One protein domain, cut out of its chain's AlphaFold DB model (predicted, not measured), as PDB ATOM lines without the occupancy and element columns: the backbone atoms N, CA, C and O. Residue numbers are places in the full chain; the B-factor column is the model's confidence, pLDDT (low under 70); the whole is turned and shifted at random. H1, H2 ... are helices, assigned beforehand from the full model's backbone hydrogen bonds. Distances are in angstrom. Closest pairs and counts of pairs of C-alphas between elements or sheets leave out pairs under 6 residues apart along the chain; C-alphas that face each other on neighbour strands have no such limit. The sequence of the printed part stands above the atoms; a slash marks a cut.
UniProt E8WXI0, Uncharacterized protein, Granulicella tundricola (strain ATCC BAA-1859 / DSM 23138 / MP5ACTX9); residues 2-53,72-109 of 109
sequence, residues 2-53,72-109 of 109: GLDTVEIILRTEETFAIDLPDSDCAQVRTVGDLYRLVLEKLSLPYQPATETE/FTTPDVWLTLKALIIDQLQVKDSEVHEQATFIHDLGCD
ATOM      1  N   GLY A   2     -33.166 -92.811  56.133       51.06
ATOM      2  CA  GLY A   2     -33.270 -91.446  56.656       51.06
ATOM      3  C   GLY A   2     -31.868 -90.962  56.988       51.06
ATOM      4  O   GLY A   2     -31.079 -91.750  57.494       51.06
ATOM      5  N   LEU A   3     -31.527 -89.742  56.591       66.19
ATOM      6  CA  LEU A   3     -30.248 -89.171  56.967       66.19
ATOM      7  C   LEU A   3     -30.333 -88.693  58.412       66.19
ATOM      8  O   LEU A   3     -31.128 -87.807  58.733       66.19
ATOM      9  N   ASP A   4     -29.495 -89.271  59.261       82.50
ATOM     10  CA  ASP A   4     -29.327 -88.858  60.643       82.50
ATOM     11  C   ASP A   4     -28.611 -87.503  60.733       82.50
ATOM     12  O   ASP A   4     -27.792 -87.125  59.886       82.50
ATOM     13  N   THR A   5     -28.830 -86.799  61.845       86.19
ATOM     14  CA  THR A   5     -28.072 -85.576  62.184       86.19
ATOM     15  C   THR A   5     -26.555 -85.831  62.200       86.19
ATOM     16  O   THR A   5     -25.770 -84.945  61.863       86.19
ATOM     17  N   VAL A   6     -26.136 -87.061  62.513       87.25
ATOM     18  CA  VAL A   6     -24.731 -87.500  62.521       87.25
ATOM     19  C   VAL A   6     -24.075 -87.369  61.142       87.25
ATOM     20  O   VAL A   6     -22.937 -86.917  61.054       87.25
ATOM     21  N   GLU A   7     -24.777 -87.713  60.056       88.31
ATOM     22  CA  GLU A   7     -24.201 -87.627  58.706       88.31
ATOM     23  C   GLU A   7     -23.966 -86.169  58.294       88.31
ATOM     24  O   GLU A   7     -22.921 -85.839  57.731       88.31
ATOM     25  N   ILE A   8     -24.908 -85.283  58.631       90.12
ATOM     26  CA  ILE A   8     -24.789 -83.839  58.385       90.12
ATOM     27  C   ILE A   8     -23.583 -83.272  59.138       90.12
ATOM     28  O   ILE A   8     -22.815 -82.499  58.563       90.12
ATOM     29  N   ILE A   9     -23.396 -83.667  60.399       90.50
ATOM     30  CA  ILE A   9     -22.260 -83.241  61.224       90.50
ATOM     31  C   ILE A   9     -20.944 -83.709  60.602       90.50
ATOM     32  O   ILE A   9     -20.085 -82.872  60.348       90.50
ATOM     33  N   LEU A  10     -20.820 -84.992  60.252       90.19
ATOM     34  CA  LEU A  10     -19.592 -85.545  59.670       90.19
ATOM     35  C   LEU A  10     -19.215 -84.851  58.350       90.19
ATOM     36  O   LEU A  10     -18.062 -84.491  58.110       90.19
ATOM     37  N   ARG A  11     -20.208 -84.617  57.487       91.31
ATOM     38  CA  ARG A  11     -20.057 -83.844  56.245       91.31
ATOM     39  C   ARG A  11     -19.626 -82.403  56.509       91.31
ATOM     40  O   ARG A  11     -18.806 -81.861  55.769       91.31
ATOM     41  N   THR A  12     -20.184 -81.780  57.541       91.94
ATOM     42  CA  THR A  12     -19.846 -80.416  57.965       91.94
ATOM     43  C   THR A  12     -18.401 -80.352  58.465       91.94
ATOM     44  O   THR A  12     -17.645 -79.491  58.019       91.94
ATOM     45  N   GLU A  13     -17.988 -81.293  59.313       92.31
ATOM     46  CA  GLU A  13     -16.605 -81.446  59.783       92.31
ATOM     47  C   GLU A  13     -15.616 -81.558  58.626       92.31
ATOM     48  O   GLU A  13     -14.645 -80.805  58.573       92.31
ATOM     49  N   GLU A  14     -15.898 -82.435  57.659       91.88
ATOM     50  CA  GLU A  14     -15.061 -82.618  56.471       91.88
ATOM     51  C   GLU A  14     -15.006 -81.347  55.607       91.88
ATOM     52  O   GLU A  14     -13.932 -80.948  55.152       91.88
ATOM     53  N   THR A  15     -16.145 -80.676  55.418       90.19
ATOM     54  CA  THR A  15     -16.259 -79.475  54.574       90.19
ATOM     55  C   THR A  15     -15.467 -78.300  55.139       90.19
ATOM     56  O   THR A  15     -14.772 -77.602  54.396       90.19
ATOM     57  N   PHE A  16     -15.562 -78.074  56.449       90.38
ATOM     58  CA  PHE A  16     -14.887 -76.963  57.122       90.38
ATOM     59  C   PHE A  16     -13.527 -77.347  57.714       90.38
ATOM     60  O   PHE A  16     -12.836 -76.479  58.245       90.38
ATOM     61  N   ALA A  17     -13.129 -78.619  57.608       90.31
ATOM     62  CA  ALA A  17     -11.934 -79.179  58.234       90.31
ATOM     63  C   ALA A  17     -11.847 -78.855  59.741       90.31
ATOM     64  O   ALA A  17     -10.801 -78.434  60.243       90.31
ATOM     65  N   ILE A  18     -12.963 -79.037  60.454       90.25
ATOM     66  CA  ILE A  18     -13.101 -78.817  61.903       90.25
ATOM     67  C   ILE A  18     -13.354 -80.134  62.641       90.25
ATOM     68  O   ILE A  18     -13.720 -81.127  62.025       90.25
ATOM     69  N   ASP A  19     -13.185 -80.112  63.964       91.50
ATOM     70  CA  ASP A  19     -13.431 -81.248  64.858       91.50
ATOM     71  C   ASP A  19     -14.635 -80.934  65.763       91.50
ATOM     72  O   ASP A  19     -14.602 -79.979  66.558       91.50
ATOM     73  N   LEU A  20     -15.723 -81.689  65.587       90.38
ATOM     74  CA  LEU A  20     -16.978 -81.566  66.324       90.38
ATOM     75  C   LEU A  20     -17.186 -82.815  67.192       90.38
ATOM     76  O   LEU A  20     -17.736 -83.815  66.736       90.38
ATOM     77  N   PRO A  21     -16.774 -82.783  68.470       90.69
ATOM     78  CA  PRO A  21     -16.927 -83.938  69.338       90.69
ATOM     79  C   PRO A  21     -18.404 -84.197  69.654       90.69
ATOM     80  O   PRO A  21     -19.187 -83.260  69.833       90.69
ATOM     81  N   ASP A  22     -18.761 -85.466  69.882       87.75
ATOM     82  CA  ASP A  22     -20.125 -85.890  70.242       87.75
ATOM     83  C   ASP A  22     -20.740 -85.086  71.398       87.75
ATOM     84  O   ASP A  22     -21.951 -84.904  71.461       87.75
ATOM     85  N   SER A  23     -19.915 -84.593  72.328       89.00
ATOM     86  CA  SER A  23     -20.372 -83.781  73.468       89.00
ATOM     87  C   SER A  23     -20.969 -82.437  73.041       89.00
ATOM     88  O   SER A  23     -21.953 -81.986  73.631       89.00
ATOM     89  N   ASP A  24     -20.394 -81.815  72.013       91.06
ATOM     90  CA  ASP A  24     -20.904 -80.579  71.423       91.06
ATOM     91  C   ASP A  24     -22.121 -80.907  70.534       91.06
ATOM     92  O   ASP A  24     -23.184 -80.297  70.664       91.06
ATOM     93  N   CYS A  25     -22.019 -81.961  69.719       88.12
ATOM     94  CA  CYS A  25     -23.085 -82.444  68.836       88.12
ATOM     95  C   CYS A  25     -24.350 -82.904  69.574       88.12
ATOM     96  O   CYS A  25     -25.456 -82.703  69.083       88.12
ATOM     97  N   ALA A  26     -24.229 -83.467  70.776       87.69
ATOM     98  CA  ALA A  26     -25.370 -83.889  71.592       87.69
ATOM     99  C   ALA A  26     -26.282 -82.717  72.006       87.69
ATOM    100  O   ALA A  26     -27.458 -82.919  72.340       87.69
ATOM    101  N   GLN A  27     -25.739 -81.495  72.003       88.06
ATOM    102  CA  GLN A  27     -26.481 -80.265  72.269       88.06
ATOM    103  C   GLN A  27     -27.119 -79.683  71.002       88.06
ATOM    104  O   GLN A  27     -28.055 -78.893  71.112       88.06
ATOM    105  N   VAL A  28     -26.679 -80.104  69.814       91.00
ATOM    106  CA  VAL A  28     -27.233 -79.657  68.536       91.00
ATOM    107  C   VAL A  28     -28.637 -80.226  68.364       91.00
ATOM    108  O   VAL A  28     -28.839 -81.430  68.209       91.00
ATOM    109  N   ARG A  29     -29.633 -79.341  68.397       90.44
ATOM    110  CA  ARG A  29     -31.038 -79.678  68.115       90.44
ATOM    111  C   ARG A  29     -31.536 -78.972  66.868       90.44
ATOM    112  O   ARG A  29     -32.349 -79.533  66.130       90.44
ATOM    113  N   THR A  30     -31.033 -77.767  66.628       93.31
ATOM    114  CA  THR A  30     -31.431 -76.920  65.510       93.31
ATOM    115  C   THR A  30     -30.280 -76.631  64.559       93.31
ATOM    116  O   THR A  30     -29.106 -76.738  64.921       93.31
ATOM    117  N   VAL A  31     -30.613 -76.209  63.337       92.50
ATOM    118  CA  VAL A  31     -29.616 -75.753  62.354       92.50
ATOM    119  C   VAL A  31     -28.801 -74.580  62.905       92.50
ATOM    120  O   VAL A  31     -27.598 -74.496  62.665       92.50
ATOM    121  N   GLY A  32     -29.432 -73.698  63.686       92.50
ATOM    122  CA  GLY A  32     -28.756 -72.588  64.352       92.50
ATOM    123  C   GLY A  32     -27.712 -73.042  65.374       92.50
ATOM    124  O   GLY A  32     -26.648 -72.429  65.452       92.50
ATOM    125  N   ASP A  33     -27.974 -74.123  66.121       93.06
ATOM    126  CA  ASP A  33     -26.992 -74.694  67.056       93.06
ATOM    127  C   ASP A  33     -25.761 -75.205  66.308       93.06
ATOM    128  O   ASP A  33     -24.636 -74.848  66.659       93.06
ATOM    129  N   LEU A  34     -25.972 -75.980  65.235       92.12
ATOM    130  CA  LEU A  34     -24.883 -76.492  64.400       92.12
ATOM    131  C   LEU A  34     -24.068 -75.341  63.804       92.12
ATOM    132  O   LEU A  34     -22.843 -75.332  63.885       92.12
ATOM    133  N   TYR A  35     -24.750 -74.336  63.259       92.50
ATOM    134  CA  TYR A  35     -24.116 -73.158  62.686       92.50
ATOM    135  C   TYR A  35     -23.242 -72.412  63.699       92.50
ATOM    136  O   TYR A  35     -22.081 -72.120  63.415       92.50
ATOM    137  N   ARG A  36     -23.753 -72.141  64.903       92.12
ATOM    138  CA  ARG A  36     -22.976 -71.473  65.960       92.12
ATOM    139  C   ARG A  36     -21.750 -72.264  66.371       92.12
ATOM    140  O   ARG A  36     -20.692 -71.683  66.577       92.12
ATOM    141  N   LEU A  37     -21.902 -73.572  66.474       92.44
ATOM    142  CA  LEU A  37     -20.849 -74.490  66.863       92.44
ATOM    143  C   LEU A  37     -19.737 -74.531  65.804       92.44
ATOM    144  O   LEU A  37     -18.565 -74.413  66.152       92.44
ATOM    145  N   VAL A  38     -20.085 -74.538  64.513       92.25
ATOM    146  CA  VAL A  38     -19.117 -74.376  63.411       92.25
ATOM    147  C   VAL A  38     -18.390 -73.031  63.505       92.25
ATOM    148  O   VAL A  38     -17.161 -72.983  63.425       92.25
ATOM    149  N   LEU A  39     -19.122 -71.933  63.714       91.00
ATOM    150  CA  LEU A  39     -18.520 -70.604  63.855       91.00
ATOM    151  C   LEU A  39     -17.575 -70.515  65.054       91.00
ATOM    152  O   LEU A  39     -16.519 -69.896  64.945       91.00
ATOM    153  N   GLU A  40     -17.925 -71.142  66.174       90.94
ATOM    154  CA  GLU A  40     -17.090 -71.186  67.371       90.94
ATOM    155  C   GLU A  40     -15.763 -71.902  67.094       90.94
ATOM    156  O   GLU A  40     -14.701 -71.361  67.413       90.94
ATOM    157  N   LYS A  41     -15.792 -73.061  66.417       90.56
ATOM    158  CA  LYS A  41     -14.562 -73.776  66.027       90.56
ATOM    159  C   LYS A  41     -13.710 -72.970  65.050       90.56
ATOM    160  O   LYS A  41     -12.487 -72.962  65.167       90.56
ATOM    161  N   LEU A  42     -14.349 -72.255  64.127       88.44
ATOM    162  CA  LEU A  42     -13.674 -71.359  63.186       88.44
ATOM    163  C   LEU A  42     -13.263 -70.017  63.821       88.44
ATOM    164  O   LEU A  42     -12.612 -69.206  63.166       88.44
ATOM    165  N   SER A  43     -13.609 -69.776  65.095       88.69
ATOM    166  CA  SER A  43     -13.391 -68.505  65.800       88.69
ATOM    167  C   SER A  43     -13.953 -67.289  65.044       88.69
ATOM    168  O   SER A  43     -13.365 -66.205  65.043       88.69
ATOM    169  N   LEU A  44     -15.099 -67.474  64.383       86.81
ATOM    170  CA  LEU A  44     -15.794 -66.458  63.599       86.81
ATOM    171  C   LEU A  44     -16.895 -65.769  64.424       86.81
ATOM    172  O   LEU A  44     -17.514 -66.390  65.290       86.81
ATOM    173  N   PRO A  45     -17.185 -64.482  64.161       86.56
ATOM    174  CA  PRO A  45     -18.295 -63.797  64.812       86.56
ATOM    175  C   PRO A  45     -19.635 -64.385  64.352       86.56
ATOM    176  O   PRO A  45     -19.818 -64.653  63.165       86.56
ATOM    177  N   TYR A  46     -20.591 -64.534  65.274       86.94
ATOM    178  CA  TYR A  46     -21.961 -64.929  64.939       86.94
ATOM    179  C   TYR A  46     -22.698 -63.816  64.197       86.94
ATOM    180  O   TYR A  46     -22.688 -62.658  64.619       86.94
ATOM    181  N   GLN A  47     -23.366 -64.193  63.110       83.94
ATOM    182  CA  GLN A  47     -24.172 -63.298  62.293       83.94
ATOM    183  C   GLN A  47     -25.446 -64.041  61.872       83.94
ATOM    184  O   GLN A  47     -25.343 -65.185  61.415       83.94
ATOM    185  N   PRO A  48     -26.631 -63.434  62.053       79.56
ATOM    186  CA  PRO A  48     -27.902 -64.090  61.771       79.56
ATOM    187  C   PRO A  48     -28.086 -64.342  60.269       79.56
ATOM    188  O   PRO A  48     -27.600 -63.578  59.426       79.56
ATOM    189  N   ALA A  49     -28.843 -65.385  59.927       73.12
ATOM    190  CA  ALA A  49     -29.090 -65.802  58.543       73.12
ATOM    191  C   ALA A  49     -29.688 -64.676  57.677       73.12
ATOM    192  O   ALA A  49     -29.296 -64.508  56.523       73.12
ATOM    193  N   THR A  50     -30.554 -63.839  58.262       71.69
ATOM    194  CA  THR A  50     -31.161 -62.669  57.596       71.69
ATOM    195  C   THR A  50     -30.128 -61.691  57.040       71.69
ATOM    196  O   THR A  50     -30.361 -61.074  56.003       71.69
ATOM    197  N   GLU A  51     -28.993 -61.532  57.718       68.81
ATOM    198  CA  GLU A  51     -27.934 -60.622  57.280       68.81
ATOM    199  C   GLU A  51     -27.008 -61.300  56.265       68.81
ATOM    200  O   GLU A  51     -26.576 -60.672  55.303       68.81
ATOM    201  N   THR A  52     -26.795 -62.610  56.407       68.31
ATOM    202  CA  THR A  52     -25.993 -63.410  55.473       68.31
ATOM    203  C   THR A  52     -26.556 -63.410  54.051       68.31
ATOM    204  O   THR A  52     -25.810 -63.206  53.097       68.31
ATOM    205  N   GLU A  53     -27.866 -63.620  53.892       65.88
ATOM    206  CA  GLU A  53     -28.507 -63.697  52.568       65.88
ATOM    207  C   GLU A  53     -28.585 -62.326  51.864       65.88
ATOM    208  O   GLU A  53     -28.756 -62.257  50.647       65.88
ATOM    209  N   PHE A  72     -12.799 -68.773  55.115       78.62
ATOM    210  CA  PHE A  72     -14.246 -68.869  55.303       78.62
ATOM    211  C   PHE A  72     -14.727 -67.656  56.099       78.62
ATOM    212  O   PHE A  72     -14.126 -67.264  57.099       78.62
ATOM    213  N   THR A  73     -15.830 -67.061  55.660       83.94
ATOM    214  CA  THR A  73     -16.484 -65.964  56.380       83.94
ATOM    215  C   THR A  73     -17.778 -66.463  57.003       83.94
ATOM    216  O   THR A  73     -18.352 -67.443  56.535       83.94
ATOM    217  N   THR A  74     -18.271 -65.776  58.034       86.50
ATOM    218  CA  THR A  74     -19.558 -66.084  58.670       86.50
ATOM    219  C   THR A  74     -20.701 -66.348  57.668       86.50
ATOM    220  O   THR A  74     -21.333 -67.400  57.775       86.50
ATOM    221  N   PRO A  75     -20.942 -65.488  56.653       85.75
ATOM    222  CA  PRO A  75     -21.978 -65.756  55.658       85.75
ATOM    223  C   PRO A  75     -21.687 -66.974  54.769       85.75
ATOM    224  O   PRO A  75     -22.605 -67.693  54.379       85.75
ATOM    225  N   ASP A  76     -20.416 -67.235  54.465       86.94
ATOM    226  CA  ASP A  76     -20.001 -68.370  53.635       86.94
ATOM    227  C   ASP A  76     -20.268 -69.708  54.341       86.94
ATOM    228  O   ASP A  76     -20.758 -70.660  53.729       86.94
ATOM    229  N   VAL A  77     -20.041 -69.742  55.659       90.56
ATOM    230  CA  VAL A  77     -20.352 -70.893  56.513       90.56
ATOM    231  C   VAL A  77     -21.843 -71.206  56.474       90.56
ATOM    232  O   VAL A  77     -22.215 -72.351  56.227       90.56
ATOM    233  N   TRP A  78     -22.705 -70.205  56.676       90.38
ATOM    234  CA  TRP A  78     -24.156 -70.410  56.649       90.38
ATOM    235  C   TRP A  78     -24.645 -70.889  55.282       90.38
ATOM    236  O   TRP A  78     -25.412 -71.846  55.216       90.38
ATOM    237  N   LEU A  79     -24.189 -70.265  54.192       88.50
ATOM    238  CA  LEU A  79     -24.581 -70.654  52.833       88.50
ATOM    239  C   LEU A  79     -24.166 -72.092  52.516       88.50
ATOM    240  O   LEU A  79     -24.967 -72.862  51.985       88.50
ATOM    241  N   THR A  80     -22.941 -72.463  52.882       90.50
ATOM    242  CA  THR A  80     -22.413 -73.814  52.674       90.50
ATOM    243  C   THR A  80     -23.158 -74.836  53.530       90.50
ATOM    244  O   THR A  80     -23.590 -75.864  53.015       90.50
ATOM    245  N   LEU A  81     -23.387 -74.539  54.813       91.38
ATOM    246  CA  LEU A  81     -24.132 -75.408  55.725       91.38
ATOM    247  C   LEU A  81     -25.581 -75.601  55.260       91.38
ATOM    248  O   LEU A  81     -26.077 -76.724  55.204       91.38
ATOM    249  N   LYS A  82     -26.252 -74.511  54.872       91.38
ATOM    250  CA  LYS A  82     -27.615 -74.530  54.333       91.38
ATOM    251  C   LYS A  82     -27.685 -75.377  53.063       91.38
ATOM    252  O   LYS A  82     -28.564 -76.225  52.959       91.38
ATOM    253  N   ALA A  83     -26.746 -75.199  52.134       90.75
ATOM    254  CA  ALA A  83     -26.667 -76.007  50.919       90.75
ATOM    255  C   ALA A  83     -26.448 -77.497  51.224       90.75
ATOM    256  O   ALA A  83     -27.097 -78.343  50.615       90.75
ATOM    257  N   LEU A  84     -25.590 -77.809  52.197       91.31
ATOM    258  CA  LEU A  84     -25.324 -79.175  52.635       91.31
ATOM    259  C   LEU A  84     -26.588 -79.828  53.193       91.31
ATOM    260  O   LEU A  84     -26.934 -80.926  52.786       91.31
ATOM    261  N   ILE A  85     -27.326 -79.138  54.060       90.31
ATOM    262  CA  ILE A  85     -28.579 -79.648  54.632       90.31
ATOM    263  C   ILE A  85     -29.645 -79.844  53.547       90.31
ATOM    264  O   ILE A  85     -30.325 -80.867  53.541       90.31
ATOM    265  N   ILE A  86     -29.777 -78.900  52.611       89.69
ATOM    266  CA  ILE A  86     -30.709 -78.992  51.476       89.69
ATOM    267  C   ILE A  86     -30.392 -80.205  50.601       89.69
ATOM    268  O   ILE A  86     -31.300 -80.953  50.249       89.69
ATOM    269  N   ASP A  87     -29.122 -80.410  50.256       89.06
ATOM    270  CA  ASP A  87     -28.691 -81.528  49.414       89.06
ATOM    271  C   ASP A  87     -28.874 -82.870  50.129       89.06
ATOM    272  O   ASP A  87     -29.440 -83.811  49.576       89.06
ATOM    273  N   GLN A  88     -28.483 -82.933  51.398       87.81
ATOM    274  CA  GLN A  88     -28.555 -84.140  52.211       87.81
ATOM    275  C   GLN A  88     -30.013 -84.535  52.502       87.81
ATOM    276  O   GLN A  88     -30.394 -85.683  52.292       87.81
ATOM    277  N   LEU A  89     -30.857 -83.592  52.928       87.81
ATOM    278  CA  LEU A  89     -32.250 -83.868  53.306       87.81
ATOM    279  C   LEU A  89     -33.245 -83.730  52.144       87.81
ATOM    280  O   LEU A  89     -34.410 -84.090  52.297       87.81
ATOM    281  N   GLN A  90     -32.806 -83.236  50.983       87.19
ATOM    282  CA  GLN A  90     -33.653 -82.962  49.812       87.19
ATOM    283  C   GLN A  90     -34.852 -82.043  50.141       87.19
ATOM    284  O   GLN A  90     -35.933 -82.160  49.557       87.19
ATOM    285  N   VAL A  91     -34.652 -81.120  51.087       89.00
ATOM    286  CA  VAL A  91     -35.638 -80.123  51.543       89.00
ATOM    287  C   VAL A  91     -35.484 -78.802  50.789       89.00
ATOM    288  O   VAL A  91     -34.524 -78.595  50.052       89.00
ATOM    289  N   LYS A  92     -36.428 -77.872  50.952       88.75
ATOM    290  CA  LYS A  92     -36.345 -76.550  50.306       88.75
ATOM    291  C   LYS A  92     -35.525 -75.571  51.142       88.75
ATOM    292  O   LYS A  92     -35.529 -75.630  52.367       88.75
ATOM    293  N   ASP A  93     -34.920 -74.583  50.484       87.12
ATOM    294  CA  ASP A  93     -34.199 -73.484  51.145       87.12
ATOM    295  C   ASP A  93     -35.066 -72.686  52.127       87.12
ATOM    296  O   ASP A  93     -34.543 -72.100  53.073       87.12
ATOM    297  N   SER A  94     -36.381 -72.688  51.901       87.75
ATOM    298  CA  SER A  94     -37.359 -72.017  52.753       87.75
ATOM    299  C   SER A  94     -37.636 -72.768  54.059       87.75
ATOM    300  O   SER A  94     -38.158 -72.161  54.987       87.75
ATOM    301  N   GLU A  95     -37.296 -74.058  54.140       89.00
ATOM    302  CA  GLU A  95     -37.439 -74.867  55.365       89.00
ATOM    303  C   GLU A  95     -36.162 -74.826  56.213       89.00
ATOM    304  O   GLU A  95     -36.199 -74.960  57.430       89.00
ATOM    305  N   VAL A  96     -35.010 -74.550  55.598       90.38
ATOM    306  CA  VAL A  96     -33.736 -74.486  56.320       90.38
ATOM    307  C   VAL A  96     -33.507 -73.087  56.890       90.38
ATOM    308  O   VAL A  96     -33.016 -72.178  56.211       90.38
ATOM    309  N   HIS A  97     -33.825 -72.931  58.174       90.62
ATOM    310  CA  HIS A  97     -33.586 -71.715  58.951       90.62
ATOM    311  C   HIS A  97     -33.004 -72.019  60.337       90.62
ATOM    312  O   HIS A  97     -33.092 -73.136  60.829       90.62
ATOM    313  N   GLU A  98     -32.440 -71.015  61.016       90.19
ATOM    314  CA  GLU A  98     -31.756 -71.214  62.308       90.19
ATOM    315  C   GLU A  98     -32.644 -71.872  63.379       90.19
ATOM    316  O   GLU A  98     -32.153 -72.641  64.195       90.19
ATOM    317  N   GLN A  99     -33.955 -71.612  63.354       90.06
ATOM    318  CA  GLN A  99     -34.928 -72.191  64.294       90.06
ATOM    319  C   GLN A  99     -35.393 -73.611  63.907       90.06
ATOM    320  O   GLN A  99     -36.179 -74.214  64.635       90.06
ATOM    321  N   ALA A 100     -34.963 -74.132  62.752       91.69
ATOM    322  CA  ALA A 100     -35.430 -75.412  62.232       91.69
ATOM    323  C   ALA A 100     -34.774 -76.525  63.039       91.69
ATOM    324  O   ALA A 100     -33.556 -76.529  63.237       91.69
ATOM    325  N   THR A 101     -35.584 -77.455  63.531       91.69
ATOM    326  CA  THR A 101     -35.111 -78.604  64.307       91.69
ATOM    327  C   THR A 101     -34.852 -79.768  63.364       91.69
ATOM    328  O   THR A 101     -35.744 -80.131  62.602       91.69
ATOM    329  N   PHE A 102     -33.683 -80.407  63.457       89.19
ATOM    330  CA  PHE A 102     -33.337 -81.525  62.568       89.19
ATOM    331  C   PHE A 102     -34.392 -82.633  62.596       89.19
ATOM    332  O   PHE A 102     -34.831 -83.088  61.551       89.19
ATOM    333  N   ILE A 103     -34.867 -82.996  63.789       88.12
ATOM    334  CA  ILE A 103     -35.812 -84.103  63.969       88.12
ATOM    335  C   ILE A 103     -37.239 -83.721  63.549       88.12
ATOM    336  O   ILE A 103     -37.875 -84.405  62.757       88.12
ATOM    337  N   HIS A 104     -37.775 -82.628  64.102       87.00
ATOM    338  CA  HIS A 104     -39.203 -82.310  63.966       87.00
ATOM    339  C   HIS A 104     -39.546 -81.546  62.683       87.00
ATOM    340  O   HIS A 104     -40.654 -81.683  62.175       87.00
ATOM    341  N   ASP A 105     -38.618 -80.717  62.206       88.00
ATOM    342  CA  ASP A 105     -38.839 -79.784  61.098       88.00
ATOM    343  C   ASP A 105     -38.239 -80.334  59.802       88.00
ATOM    344  O   ASP A 105     -38.910 -80.402  58.779       88.00
ATOM    345  N   LEU A 106     -36.998 -80.828  59.876       87.19
ATOM    346  CA  LEU A 106     -36.280 -81.356  58.714       87.19
ATOM    347  C   LEU A 106     -36.424 -82.877  58.528       87.19
ATOM    348  O   LEU A 106     -35.992 -83.412  57.509       87.19
ATOM    349  N   GLY A 107     -37.042 -83.572  59.487       82.12
ATOM    350  CA  GLY A 107     -37.350 -84.999  59.384       82.12
ATOM    351  C   GLY A 107     -36.144 -85.938  59.472       82.12
ATOM    352  O   GLY A 107     -36.210 -87.037  58.921       82.12
ATOM    353  N   CYS A 108     -35.056 -85.533  60.135       81.31
ATOM    354  CA  CYS A 108     -34.025 -86.475  60.576       81.31
ATOM    355  C   CYS A 108     -34.636 -87.474  61.575       81.31
ATOM    356  O   CYS A 108     -35.331 -87.062  62.505       81.31
ATOM    357  N   ASP A 109     -34.369 -88.765  61.379       71.31
ATOM    358  CA  ASP A 109     -34.685 -89.823  62.354       71.31
ATOM    359  C   ASP A 109     -33.597 -89.896  63.441       71.31
ATOM    360  O   ASP A 109     -32.439 -89.517  63.133       71.31
TER     361      ASP A 109
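Overview. This is residues 2 to 53 and 72 to 109 of the 109 residues of an uncharacterized protein of Granulicella tundricola (strain ATCC BAA-1859 / DSM 23138 / MP5ACTX9) (UniProt E8WXI0). What shape is it? H5 crosses H1 and H3 in a compact three-helix core, with short H2 and H4 outside it and residues 90 to 109 as a tail with no named element. What is printed? The printed part has 90 residues, five named helices, H1 to H5, class all helix, radius of gyration of the C-alphas 11.8 A, spans 31 by 29 by 19 A.

Along the chain. Where does it begin? H1, residues 5 to 16, starts at C-alpha 5, (-28.072, -85.576, 62.184). What follows? H2 is residues 22 to 25, H3 31 to 41, H4 49 to 52, and H5 74 to 89, 22.5 A long, ending at (-32.250, -83.868, 53.306).

Arrangement. What touches? The hub H5 touches H4, H1, closest C-alphas Ile 8 and Ile 85, 6.8 A, and H3, Tyr 35 and Trp 78, 6.6 A. And backbones? In H1, H3 and H5 every O i to N i+4 pair is within hydrogen-bond range.

Size, cuts and confidence. What is cut? Residues 54 to 71 are not printed; C-alphas 53 and 72 are 15.4 A apart. Where is pLDDT low? Residues 2 to 3 and 51 to 53 are under 70.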